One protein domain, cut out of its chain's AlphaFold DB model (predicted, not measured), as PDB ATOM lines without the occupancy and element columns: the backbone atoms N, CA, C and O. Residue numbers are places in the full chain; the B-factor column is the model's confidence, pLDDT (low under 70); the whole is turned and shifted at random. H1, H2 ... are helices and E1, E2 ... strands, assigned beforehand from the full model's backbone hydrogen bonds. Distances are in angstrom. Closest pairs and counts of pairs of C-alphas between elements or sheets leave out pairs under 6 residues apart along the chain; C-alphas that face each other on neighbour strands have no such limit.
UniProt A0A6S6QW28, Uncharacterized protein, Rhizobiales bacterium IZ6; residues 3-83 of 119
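What this domain is: This is residues 3 to 83 of the 119 residues of an uncharacterized protein of Rhizobiales bacterium IZ6 (UniProt A0A6S6QW28). A small twisted sheet of three strands stands in the middle, with H1 over one face and, at the far side from H1, a steeply crossed pair of helices, H2 and H3, that only grazes the sheet. A long link, residues 8 to 27, joins E1 to E2 and folds back on itself. The printed part has 81 residues, with three named helices and three named strands in the order E1, E2, H1, E3, H2, H3; the sheet's order is E2, E1, E3, antiparallel throughout, and the class is mixed, helices and strands. The whole is compact and rounded, with a radius of gyration of the C-alphas of 12.0 A and spans of 30 by 26 by 19 A.

Where its parts are: E1, residues 3 to 7, begins at C-alpha 3 (-40.880, 7.507, 227.719) and is 12.7 A long. E2 is residues 28 to 31, 10.0 A. H1, residues 34 to 41, measures 10.6 A and begins at C-alpha 34 (-28.400, 8.857, 227.249). E3, residues 45 to 51, is the longest strand, 16.5 A. H2 is residues 57 to 66, 14.4 A. H3, residues 71 to 82, measures 15.7 A and ends at C-alpha 82 (-49.669, 3.357, 232.284).

How they stand to each other: E1 is the inner strand of the sheet, which is only just strongly twisted, with C-alphas up to 4.3 A off its best plane. E1 and E2 form a hairpin, antiparallel at 127 degrees, with N 3 and O 30 at 2.8 A, within hydrogen-bond range. E1 and E3 are antiparallel at 159 degrees, with N 4 and O 49 at 2.8 A, within hydrogen-bond range. E2, H1 and E3 make a split strand-helix-strand unit, two strands of one sheet with a helix between them along the chain and E1 between them in the sheet; its crossover is right-handed. H1 is on the sheet at a height over the sheet of 9.3 A. It lies over E3 and only just over E1, on which 3 of its C-alphas fall. It runs slantwise to the strands, at 43 degrees to E3 on the local plane. The closest C-alphas of H1 and E3 are those of Arg 39 and Val 45, 5.6 A apart. H2 only grazes the sheet, with residues 57 to 61; the closest C-alphas of H2 and E2 are those of Asp 57 and Val 29, 4.6 A apart. H3 only grazes it too, with residues 75 to 82; its closest C-alpha to E3 is Tyr 82, 5.5 A from that of Val 51. H2 and H3 touch, closest at the C-alphas of Ala 64 and Leu 74, 5.8 A apart, at a steep tilt of 51 degrees, opposite ways. H1 is apart from H2 and H3. In H1, H2 and H3 every O i to N i+4 pair is within hydrogen-bond range.

The domain as a whole: The two C-alphas farthest apart are those of Ile 42 and Glu 66, 32.6 A. The printed part has no cut. The link from E1 to E2 is long, 20 residues, with residues 13 to 14 paired antiparallel with 21 to 22; the other links are tight. The mean pLDDT of the printed part is 89.8, and no printed residue is under 70.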
ATOM      1  N   LEU A   3     -40.467   6.243 228.302       91.94
ATOM      2  CA  LEU A   3     -40.880   7.507 227.719       91.94
ATOM      3  C   LEU A   3     -41.678   7.251 226.445       91.94
ATOM      4  O   LEU A   3     -41.313   6.400 225.628       91.94
ATOM      5  N   ILE A   4     -42.734   8.035 226.259       92.31
ATOM      6  CA  ILE A   4     -43.393   8.196 224.968       92.31
ATOM      7  C   ILE A   4     -42.711   9.351 224.254       92.31
ATOM      8  O   ILE A   4     -42.641  10.468 224.777       92.31
ATOM      9  N   VAL A   5     -42.217   9.081 223.053       93.31
ATOM     10  CA  VAL A   5     -41.471  10.050 222.255       93.31
ATOM     11  C   VAL A   5     -41.975  10.097 220.818       93.31
ATOM     12  O   VAL A   5     -42.502   9.112 220.301       93.31
ATOM     13  N   GLU A   6     -41.766  11.238 220.172       93.19
ATOM     14  CA  GLU A   6     -41.943  11.437 218.731       93.19
ATOM     15  C   GLU A   6     -40.691  12.090 218.135       93.19
ATOM     16  O   GLU A   6     -39.977  12.834 218.820       93.19
ATOM     17  N   THR A   7     -40.397  11.822 216.863       94.31
ATOM     18  CA  THR A   7     -39.395  12.605 216.130       94.31
ATOM     19  C   THR A   7     -40.002  13.921 215.662       94.31
ATOM     20  O   THR A   7     -41.195  14.028 215.401       94.31
ATOM     21  N   THR A   8     -39.169  14.950 215.541       92.38
ATOM     22  CA  THR A   8     -39.613  16.281 215.095       92.38
ATOM     23  C   THR A   8     -39.617  16.451 213.573       92.38
ATOM     24  O   THR A   8     -40.002  17.508 213.078       92.38
ATOM     25  N   GLY A   9     -39.194  15.434 212.818       89.75
ATOM     26  CA  GLY A   9     -39.183  15.454 211.357       89.75
ATOM     27  C   GLY A   9     -39.246  14.059 210.734       89.75
ATOM     28  O   GLY A   9     -39.327  13.055 211.444       89.75
ATOM     29  N   ASP A  10     -39.170  14.020 209.400       91.94
ATOM     30  CA  ASP A  10     -39.313  12.820 208.558       91.94
ATOM     31  C   ASP A  10     -38.072  11.910 208.577       91.94
ATOM     32  O   ASP A  10     -37.473  11.579 207.552       91.94
ATOM     33  N   PHE A  11     -37.641  11.525 209.771       92.38
ATOM     34  CA  PHE A  11     -36.525  10.616 209.985       92.38
ATOM     35  C   PHE A  11     -36.841   9.647 211.117       92.38
ATOM     36  O   PHE A  11     -37.576   9.962 212.046       92.38
ATOM     37  N   GLN A  12     -36.252   8.459 211.042       93.69
ATOM     38  CA  GLN A  12     -36.287   7.479 212.122       93.69
ATOM     39  C   GLN A  12     -34.952   7.504 212.858       93.69
ATOM     40  O   GLN A  12     -33.907   7.770 212.258       93.69
ATOM     41  N   LEU A  13     -34.973   7.198 214.150       92.69
ATOM     42  CA  LEU A  13     -33.757   7.056 214.946       92.69
ATOM     43  C   LEU A  13     -33.653   5.631 215.470       92.69
ATOM     44  O   LEU A  13     -34.617   5.079 215.985       92.69
ATOM     45  N   LEU A  14     -32.465   5.048 215.365       93.44
ATOM     46  CA  LEU A  14     -32.137   3.785 216.011       93.44
ATOM     47  C   LEU A  14     -31.306   4.097 217.251       93.44
ATOM     48  O   LEU A  14     -30.238   4.698 217.131       93.44
ATOM     49  N   ASP A  15     -31.789   3.692 218.421       91.06
ATOM     50  CA  ASP A  15     -31.009   3.772 219.649       91.06
ATOM     51  C   ASP A  15     -29.961   2.643 219.651       91.06
ATOM     52  O   ASP A  15     -30.330   1.464 219.717       91.06
ATOM     53  N   PRO A  16     -28.655   2.958 219.579       89.75
ATOM     54  CA  PRO A  16     -27.607   1.943 219.551       89.75
ATOM     55  C   PRO A  16     -27.457   1.201 220.885       89.75
ATOM     56  O   PRO A  16     -26.840   0.141 220.915       89.75
ATOM     57  N   THR A  17     -27.981   1.744 221.988       87.44
ATOM     58  CA  THR A  17     -27.857   1.139 223.318       87.44
ATOM     59  C   THR A  17     -28.845  -0.009 223.501       87.44
ATOM     60  O   THR A  17     -28.461  -1.071 223.982       87.44
ATOM     61  N   ASN A  18     -30.094   0.186 223.071       85.94
ATOM     62  CA  ASN A  18     -31.182  -0.770 223.306       85.94
ATOM     63  C   ASN A  18     -31.706  -1.426 222.017       85.94
ATOM     64  O   ASN A  18     -32.583  -2.286 222.076       85.94
ATOM     65  N   GLY A  19     -31.217  -1.007 220.845       87.50
ATOM     66  CA  GLY A  19     -31.678  -1.496 219.541       87.50
ATOM     67  C   GLY A  19     -33.105  -1.069 219.179       87.50
ATOM     68  O   GLY A  19     -33.671  -1.590 218.220       87.50
ATOM     69  N   LYS A  20     -33.703  -0.143 219.937       89.38
ATOM     70  CA  LYS A  20     -35.069   0.336 219.708       89.38
ATOM     71  C   LYS A  20     -35.109   1.366 218.587       89.38
ATOM     72  O   LYS A  20     -34.236   2.227 218.488       89.38
ATOM     73  N   VAL A  21     -36.145   1.281 217.760       91.69
ATOM     74  CA  VAL A  21     -36.390   2.217 216.660       91.69
ATOM     75  C   VAL A  21     -37.451   3.215 217.090       91.69
ATOM     76  O   VAL A  21     -38.571   2.827 217.404       91.69
ATOM     77  N   ILE A  22     -37.098   4.494 217.062       92.69
ATOM     78  CA  ILE A  22     -38.019   5.616 217.188       92.69
ATOM     79  C   ILE A  22     -38.519   5.940 215.784       92.69
ATOM     80  O   ILE A  22     -37.732   6.314 214.905       92.69
ATOM     81  N   ARG A  23     -39.818   5.736 215.567       91.12
ATOM     82  CA  ARG A  23     -40.451   5.919 214.259       91.12
ATOM     83  C   ARG A  23     -40.607   7.397 213.917       91.12
ATOM     84  O   ARG A  23     -40.722   8.234 214.805       91.12
ATOM     85  N   TYR A  24     -40.653   7.668 212.615       90.69
ATOM     86  CA  TYR A  24     -40.972   8.990 212.078       90.69
ATOM     87  C   TYR A  24     -42.481   9.260 212.091       90.69
ATOM     88  O   TYR A  24     -42.906  10.407 212.165       90.69
ATOM     89  N   ASP A  25     -43.298   8.200 212.012       83.25
ATOM     90  CA  ASP A  25     -44.751   8.286 211.983       83.25
ATOM     91  C   ASP A  25     -45.347   8.008 213.369       83.25
ATOM     92  O   ASP A  25     -45.707   6.893 213.746       83.25
ATOM     93  N   GLY A  26     -45.473   9.083 214.143       85.50
ATOM     94  CA  GLY A  26     -46.206   9.083 215.401       85.50
ATOM     95  C   GLY A  26     -45.387   8.666 216.619       85.50
ATOM     96  O   GLY A  26     -44.169   8.824 216.682       85.50
ATOM     97  N   LEU A  27     -46.102   8.192 217.637       91.50
ATOM     98  CA  LEU A  27     -45.556   7.973 218.969       91.50
ATOM     99  C   LEU A  27     -44.860   6.612 219.069       91.50
ATOM    100  O   LEU A  27     -45.299   5.615 218.486       91.50
ATOM    101  N   THR A  28     -43.775   6.575 219.837       92.94
ATOM    102  CA  THR A  28     -43.025   5.357 220.151       92.94
ATOM    103  C   THR A  28     -42.773   5.273 221.653       92.94
ATOM    104  O   THR A  28     -42.366   6.265 222.262       92.94
ATOM    105  N   VAL A  29     -42.967   4.091 222.250       92.94
ATOM    106  CA  VAL A  29     -42.542   3.830 223.638       92.94
ATOM    107  C   VAL A  29     -41.114   3.300 223.654       92.94
ATOM    108  O   VAL A  29     -40.803   2.260 223.069       92.94
ATOM    109  N   THR A  30     -40.236   3.977 224.380       92.62
ATOM    110  CA  THR A  30     -38.828   3.597 224.511       92.62
ATOM    111  C   THR A  30     -38.349   3.746 225.946       92.62
ATOM    112  O   THR A  30     -38.956   4.449 226.750       92.62
ATOM    113  N   ASP A  31     -37.268   3.054 226.287       91.56
ATOM    114  CA  ASP A  31     -36.623   3.224 227.586       91.56
ATOM    115  C   ASP A  31     -35.871   4.550 227.611       91.56
ATOM    116  O   ASP A  31     -35.349   4.998 226.585       91.56
ATOM    117  N   GLU A  32     -35.803   5.170 228.783       89.50
ATOM    118  CA  GLU A  32     -34.957   6.339 228.978       89.50
ATOM    119  C   GLU A  32     -33.483   5.963 228.753       89.50
ATOM    120  O   GLU A  32     -32.964   5.013 229.344       89.50
ATOM    121  N   SER A  33     -32.802   6.704 227.875       91.31
ATOM    122  CA  SER A  33     -31.403   6.456 227.535       91.31
ATOM    123  C   SER A  33     -30.606   7.760 227.371       91.31
ATOM    124  O   SER A  33     -31.164   8.814 227.031       91.31
ATOM    125  N   PRO A  34     -29.271   7.720 227.554       91.56
ATOM    126  CA  PRO A  34     -28.400   8.857 227.249       91.56
ATOM    127  C   PRO A  34     -28.472   9.293 225.777       91.56
ATOM    128  O   PRO A  34     -28.283  10.468 225.453       91.56
ATOM    129  N   PHE A  35     -28.762   8.354 224.870       92.56
ATOM    130  CA  PHE A  35     -28.964   8.655 223.456       92.56
ATOM    131  C   PHE A  35     -30.198   9.541 223.264       92.56
ATOM    132  O   PHE A  35     -30.107  10.590 222.630       92.56
ATOM    133  N   LEU A  36     -31.325   9.170 223.869       91.50
ATOM    134  CA  LEU A  36     -32.574   9.926 223.793       91.50
ATOM    135  C   LEU A  36     -32.464  11.332 224.372       91.50
ATOM    136  O   LEU A  36     -32.861  12.287 223.708       91.50
ATOM    137  N   SER A  37     -31.882  11.473 225.562       90.88
ATOM    138  CA  SER A  37     -31.669  12.790 226.179       90.88
ATOM    139  C   SER A  37     -30.798  13.697 225.304       90.88
ATOM    140  O   SER A  37     -31.128  14.866 225.107       90.88
ATOM    141  N   SER A  38     -29.751  13.150 224.680       93.38
ATOM    142  CA  SER A  38     -28.905  13.892 223.736       93.38
ATOM    143  C   SER A  38     -29.676  14.330 222.483       93.38
ATOM    144  O   SER A  38     -29.531  15.461 222.023       93.38
ATOM    145  N   ARG A  39     -30.524  13.456 221.922       93.44
ATOM    146  CA  ARG A  39     -31.343  13.769 220.736       93.44
ATOM    147  C   ARG A  39     -32.450  14.771 221.045       93.44
ATOM    148  O   ARG A  39     -32.727  15.633 220.212       93.44
ATOM    149  N   ALA A  40     -33.029  14.695 222.239       92.50
ATOM    150  CA  ALA A  40     -33.998  15.664 222.726       92.50
ATOM    151  C   ALA A  40     -33.366  17.049 222.924       92.50
ATOM    152  O   ALA A  40     -33.934  18.044 222.481       92.50
ATOM    153  N   ALA A  41     -32.153  17.122 223.484       92.38
ATOM    154  CA  ALA A  41     -31.428  18.383 223.663       92.38
ATOM    155  C   ALA A  41     -31.104  19.096 222.335       92.38
ATOM    156  O   ALA A  41     -31.071  20.322 222.282       92.38
ATOM    157  N   ILE A  42     -30.892  18.337 221.254       93.31
ATOM    158  CA  ILE A  42     -30.640  18.869 219.901       93.31
ATOM    159  C   ILE A  42     -31.965  19.121 219.142       93.31
ATOM    160  O   ILE A  42     -31.963  19.607 218.014       93.31
ATOM    161  N   GLY A  43     -33.116  18.812 219.750       91.75
ATOM    162  CA  GLY A  43     -34.441  19.035 219.167       91.75
ATOM    163  C   GLY A  43     -34.841  18.029 218.084       91.75
ATOM    164  O   GLY A  43     -35.768  18.295 217.325       91.75
ATOM    165  N   GLN A  44     -34.163  16.880 217.989       92.62
ATOM    166  CA  GLN A  44     -34.514  15.809 217.042       92.62
ATOM    167  C   GLN A  44     -35.641  14.906 217.560       92.62
ATOM    168  O   GLN A  44     -36.339  14.261 216.780       92.62
ATOM    169  N   VAL A  45     -35.806  14.844 218.882       93.31
ATOM    170  CA  VAL A  45     -36.832  14.046 219.555       93.31
ATOM    171  C   VAL A  45     -37.584  14.936 220.525       93.31
ATOM    172  O   VAL A  45     -36.982  15.756 221.216       93.31
ATOM    173  N   ARG A  46     -38.894  14.741 220.614       91.56
ATOM    174  CA  ARG A  46     -39.731  15.351 221.635       91.56
ATOM    175  C   ARG A  46     -40.248  14.274 222.573       91.56
ATOM    176  O   ARG A  46     -40.820  13.277 222.138       91.56
ATOM    177  N   VAL A  47     -40.041  14.488 223.868       91.75
ATOM    178  CA  VAL A  47     -40.652  13.660 224.908       91.75
ATOM    179  C   VAL A  47     -42.068  14.166 225.128       91.75
ATOM    180  O   VAL A  47     -42.267  15.342 225.424       91.75
ATOM    181  N   VAL A  48     -43.038  13.279 224.940       91.56
ATOM    182  CA  VAL A  48     -44.463  13.598 225.030       91.56
ATOM    183  C   VAL A  48     -44.982  13.307 226.430       91.56
ATOM    184  O   VAL A  48     -45.654  14.148 227.017       91.56
ATOM    185  N   ALA A  49     -44.641  12.140 226.981       89.94
ATOM    186  CA  ALA A  49     -45.043  11.752 228.328       89.94
ATOM    187  C   ALA A  49     -44.115  10.685 228.923       89.94
ATOM    188  O   ALA A  49     -43.377  10.012 228.199       89.94
ATOM    189  N   GLN A  50     -44.176  10.520 230.245       90.56
ATOM    190  CA  GLN A  50     -43.503   9.437 230.962       90.56
ATOM    191  C   GLN A  50     -44.502   8.337 231.311       90.56
ATOM    192  O   GLN A  50     -45.641   8.616 231.683       90.56
ATOM    193  N   VAL A  51     -44.063   7.089 231.190       91.06
ATOM    194  CA  VAL A  51     -44.885   5.906 231.451       91.06
ATOM    195  C   VAL A  51     -44.124   4.889 232.288       91.06
ATOM    196  O   VAL A  51     -42.895   4.931 232.410       91.06
ATOM    197  N   ASN A  52     -44.880   3.991 232.912       90.75
ATOM    198  CA  ASN A  52     -44.326   2.940 233.746       90.75
ATOM    199  C   ASN A  52     -43.485   1.948 232.913       90.75
ATOM    200  O   ASN A  52     -43.512   1.932 231.681       90.75
ATOM    201  N   ASP A  53     -42.719   1.098 233.596       88.62
ATOM    202  CA  ASP A  53     -41.849   0.124 232.926       88.62
ATOM    203  C   ASP A  53     -42.619  -1.028 232.260       88.62
ATOM    204  O   ASP A  53     -42.056  -1.747 231.431       88.62
ATOM    205  N   GLU A  54     -43.906  -1.183 232.567       87.88
ATOM    206  CA  GLU A  54     -44.780  -2.193 231.966       87.88
ATOM    207  C   GLU A  54     -45.245  -1.785 230.565       87.88
ATOM    208  O   GLU A  54     -45.421  -2.654 229.717       87.88
ATOM    209  N   ALA A  55     -45.341  -0.482 230.283       89.44
ATOM    210  CA  ALA A  55     -45.757   0.035 228.986       89.44
ATOM    211  C   ALA A  55     -44.868  -0.469 227.837       89.44
ATOM    212  O   ALA A  55     -43.630  -0.374 227.871       89.44
ATOM    213  N   THR A  56     -45.494  -0.961 226.771       90.50
ATOM    214  CA  THR A  56     -44.802  -1.414 225.556       90.50
ATOM    215  C   THR A  56     -45.240  -0.643 224.311       90.50
ATOM    216  O   THR A  56     -46.353  -0.127 224.228       90.50
ATOM    217  N   ASP A  57     -44.360  -0.573 223.304       89.56
ATOM    218  CA  ASP A  57     -44.696   0.048 222.013       89.56
ATOM    219  C   ASP A  57     -45.806  -0.724 221.280       89.56
ATOM    220  O   ASP A  57     -46.627  -0.134 220.584       89.56
ATOM    221  N   GLU A  58     -45.871  -2.043 221.481       89.62
ATOM    222  CA  GLU A  58     -46.910  -2.895 220.900       89.62
ATOM    223  C   GLU A  58     -48.300  -2.558 221.444       89.62
ATOM    224  O   GLU A  58     -49.263  -2.495 220.681       89.62
ATOM    225  N   GLU A  59     -48.415  -2.324 222.753       89.50
ATOM    226  CA  GLU A  59     -49.668  -1.883 223.365       89.50
ATOM    227  C   GLU A  59     -50.047  -0.495 222.869       89.50
ATOM    228  O   GLU A  59     -51.172  -0.316 222.407       89.50
ATOM    229  N   LEU A  60     -49.110   0.459 222.872       89.25
ATOM    230  CA  LEU A  60     -49.369   1.809 222.369       89.25
ATOM    231  C   LEU A  60     -49.907   1.775 220.930       89.25
ATOM    232  O   LEU A  60     -50.830   2.515 220.592       89.25
ATOM    233  N   ARG A  61     -49.385   0.876 220.089       88.31
ATOM    234  CA  ARG A  61     -49.855   0.704 218.712       88.31
ATOM    235  C   ARG A  61     -51.289   0.184 218.637       88.31
ATOM    236  O   ARG A  61     -52.054   0.693 217.825       88.31
ATOM    237  N   LYS A  62     -51.669  -0.765 219.495       89.81
ATOM    238  CA  LYS A  62     -53.061  -1.248 219.579       89.81
ATOM    239  C   LYS A  62     -54.008  -0.112 219.956       89.81
ATOM    240  O   LYS A  62     -54.994   0.112 219.260       89.81
ATOM    241  N   TYR A  63     -53.649   0.674 220.973       87.69
ATOM    242  CA  TYR A  63     -54.432   1.856 221.342       87.69
ATOM    243  C   TYR A  63     -54.507   2.872 220.192       87.69
ATOM    244  O   TYR A  63     -55.548   3.496 219.983       87.69
ATOM    245  N   ALA A  64     -53.430   3.040 219.418       88.12
ATOM    246  CA  ALA A  64     -53.411   3.957 218.280       88.12
ATOM    247  C   ALA A  64     -54.382   3.524 217.167       88.12
ATOM    248  O   ALA A  64     -55.046   4.375 216.566       88.12
ATOM    249  N   GLU A  65     -54.504   2.215 216.922       87.69
ATOM    250  CA  GLU A  65     -55.484   1.650 215.989       87.69
ATOM    251  C   GLU A  65     -56.923   1.878 216.475       87.69
ATOM    252  O   GLU A  65     -57.787   2.280 215.689       87.69
ATOM    253  N   GLU A  66     -57.180   1.701 217.774       87.12
ATOM    254  CA  GLU A  66     -58.495   1.945 218.380       87.12
ATOM    255  C   GLU A  66     -58.901   3.425 218.325       87.12
ATOM    256  O   GLU A  66     -60.062   3.750 218.055       87.12
ATOM    257  N   CYS A  67     -57.937   4.332 218.497       84.75
ATOM    258  CA  CYS A  67     -58.158   5.780 218.484       84.75
ATOM    259  C   CYS A  67     -58.241   6.385 217.069       84.75
ATOM    260  O   CYS A  67     -58.457   7.588 216.936       84.75
ATOM    261  N   LYS A  68     -58.088   5.582 216.002       83.75
ATOM    262  CA  LYS A  68     -58.189   6.010 214.588       83.75
ATOM    263  C   LYS A  68     -57.351   7.252 214.243       83.75
ATOM    264  O   LYS A  68     -57.760   8.071 213.421       83.75
ATOM    265  N   GLY A  69     -56.177   7.385 214.860       78.56
ATOM    266  CA  GLY A  69     -55.258   8.501 214.619       78.56
ATOM    267  C   GLY A  69     -55.503   9.757 215.460       78.56
ATOM    268  O   GLY A  69     -54.778  10.734 215.280       78.56
ATOM    269  N   ASP A  70     -56.458   9.755 216.396       87.31
ATOM    270  CA  ASP A  70     -56.553  10.826 217.390       87.31
ATOM    271  C   ASP A  70     -55.479  10.636 218.474       87.31
ATOM    272  O   ASP A  70     -55.632   9.857 219.418       87.31
ATOM    273  N   GLN A  71     -54.357  11.340 218.307       84.94
ATOM    274  CA  GLN A  71     -53.219  11.274 219.226       84.94
ATOM    275  C   GLN A  71     -53.564  11.758 220.639       84.94
ATOM    276  O   GLN A  71     -52.978  11.267 221.603       84.94
ATOM    277  N   THR A  72     -54.508  12.691 220.779       87.12
ATOM    278  CA  THR A  72     -54.886  13.220 222.098       87.12
ATOM    279  C   THR A  72     -55.614  12.141 222.885       87.12
ATOM    280  O   THR A  72     -55.243  11.841 224.017       87.12
ATOM    281  N   LEU A  73     -56.591  11.494 222.245       88.50
ATOM    282  CA  LEU A  73     -57.350  10.404 222.854       88.50
ATOM    283  C   LEU A  73     -56.458   9.199 223.180       88.50
ATOM    284  O   LEU A  73     -56.609   8.586 224.238       88.50
ATOM    285  N   LEU A  74     -55.512   8.888 222.289       89.12
ATOM    286  CA  LEU A  74     -54.503   7.855 222.498       89.12
ATOM    287  C   LEU A  74     -53.688   8.125 223.765       89.12
ATOM    288  O   LEU A  74     -53.598   7.256 224.629       89.12
ATOM    289  N   LEU A  75     -53.118   9.325 223.888       87.56
ATOM    290  CA  LEU A  75     -52.303   9.699 225.041       87.56
ATOM    291  C   LEU A  75     -53.114   9.686 226.334       87.56
ATOM    292  O   LEU A  75     -52.645   9.126 227.317       87.56
ATOM    293  N   GLU A  76     -54.329  10.236 226.344       88.25
ATOM    294  CA  GLU A  76     -55.186  10.230 227.537       88.25
ATOM    295  C   GLU A  76     -55.522   8.805 227.990       88.25
ATOM    296  O   GLU A  76     -55.390   8.479 229.169       88.25
ATOM    297  N   SER A  77     -55.906   7.936 227.052       87.62
ATOM    298  CA  SER A  77     -56.272   6.546 227.352       87.62
ATOM    299  C   SER A  77     -55.065   5.735 227.828       87.62
ATOM    300  O   SER A  77     -55.157   4.951 228.776       87.62
ATOM    301  N   PHE A  78     -53.911   5.951 227.194       88.44
ATOM    302  CA  PHE A  78     -52.681   5.246 227.527       88.44
ATOM    303  C   PHE A  78     -52.100   5.718 228.862       88.44
ATOM    304  O   PHE A  78     -51.713   4.894 229.685       88.44
ATOM    305  N   LEU A  79     -52.101   7.026 229.132       88.88
ATOM    306  CA  LEU A  79     -51.650   7.582 230.410       88.88
ATOM    307  C   LEU A  79     -52.598   7.245 231.561       88.88
ATOM    308  O   LEU A  79     -52.132   7.058 232.678       88.88
ATOM    309  N   ALA A  80     -53.897   7.086 231.309       88.12
ATOM    310  CA  ALA A  80     -54.814   6.579 232.327       88.12
ATOM    311  C   ALA A  80     -54.464   5.149 232.780       88.12
ATOM    312  O   ALA A  80     -54.745   4.784 233.919       88.12
ATOM    313  N   SER A  81     -53.855   4.348 231.898       86.62
ATOM    314  CA  SER A  81     -53.501   2.950 232.181       86.62
ATOM    315  C   SER A  81     -52.057   2.780 232.671       86.62
ATOM    316  O   SER A  81     -51.805   1.978 233.564       86.62
ATOM    317  N   TYR A  82     -51.116   3.537 232.097       87.62
ATOM    318  CA  TYR A  82     -49.669   3.357 232.284       87.62
ATOM    319  C   TYR A  82     -48.929   4.638 232.692       87.62
ATOM    320  O   TYR A  82     -47.696   4.643 232.774       87.62
ATOM    321  N   GLY A  83     -49.644   5.743 232.895       80.69
ATOM    322  CA  GLY A  83     -49.052   7.010 233.304       80.69
ATOM    323  C   GLY A  83     -48.411   6.892 234.680       80.69
ATOM    324  O   GLY A  83     -48.941   6.249 235.584       80.69
TER     325      GLY A  83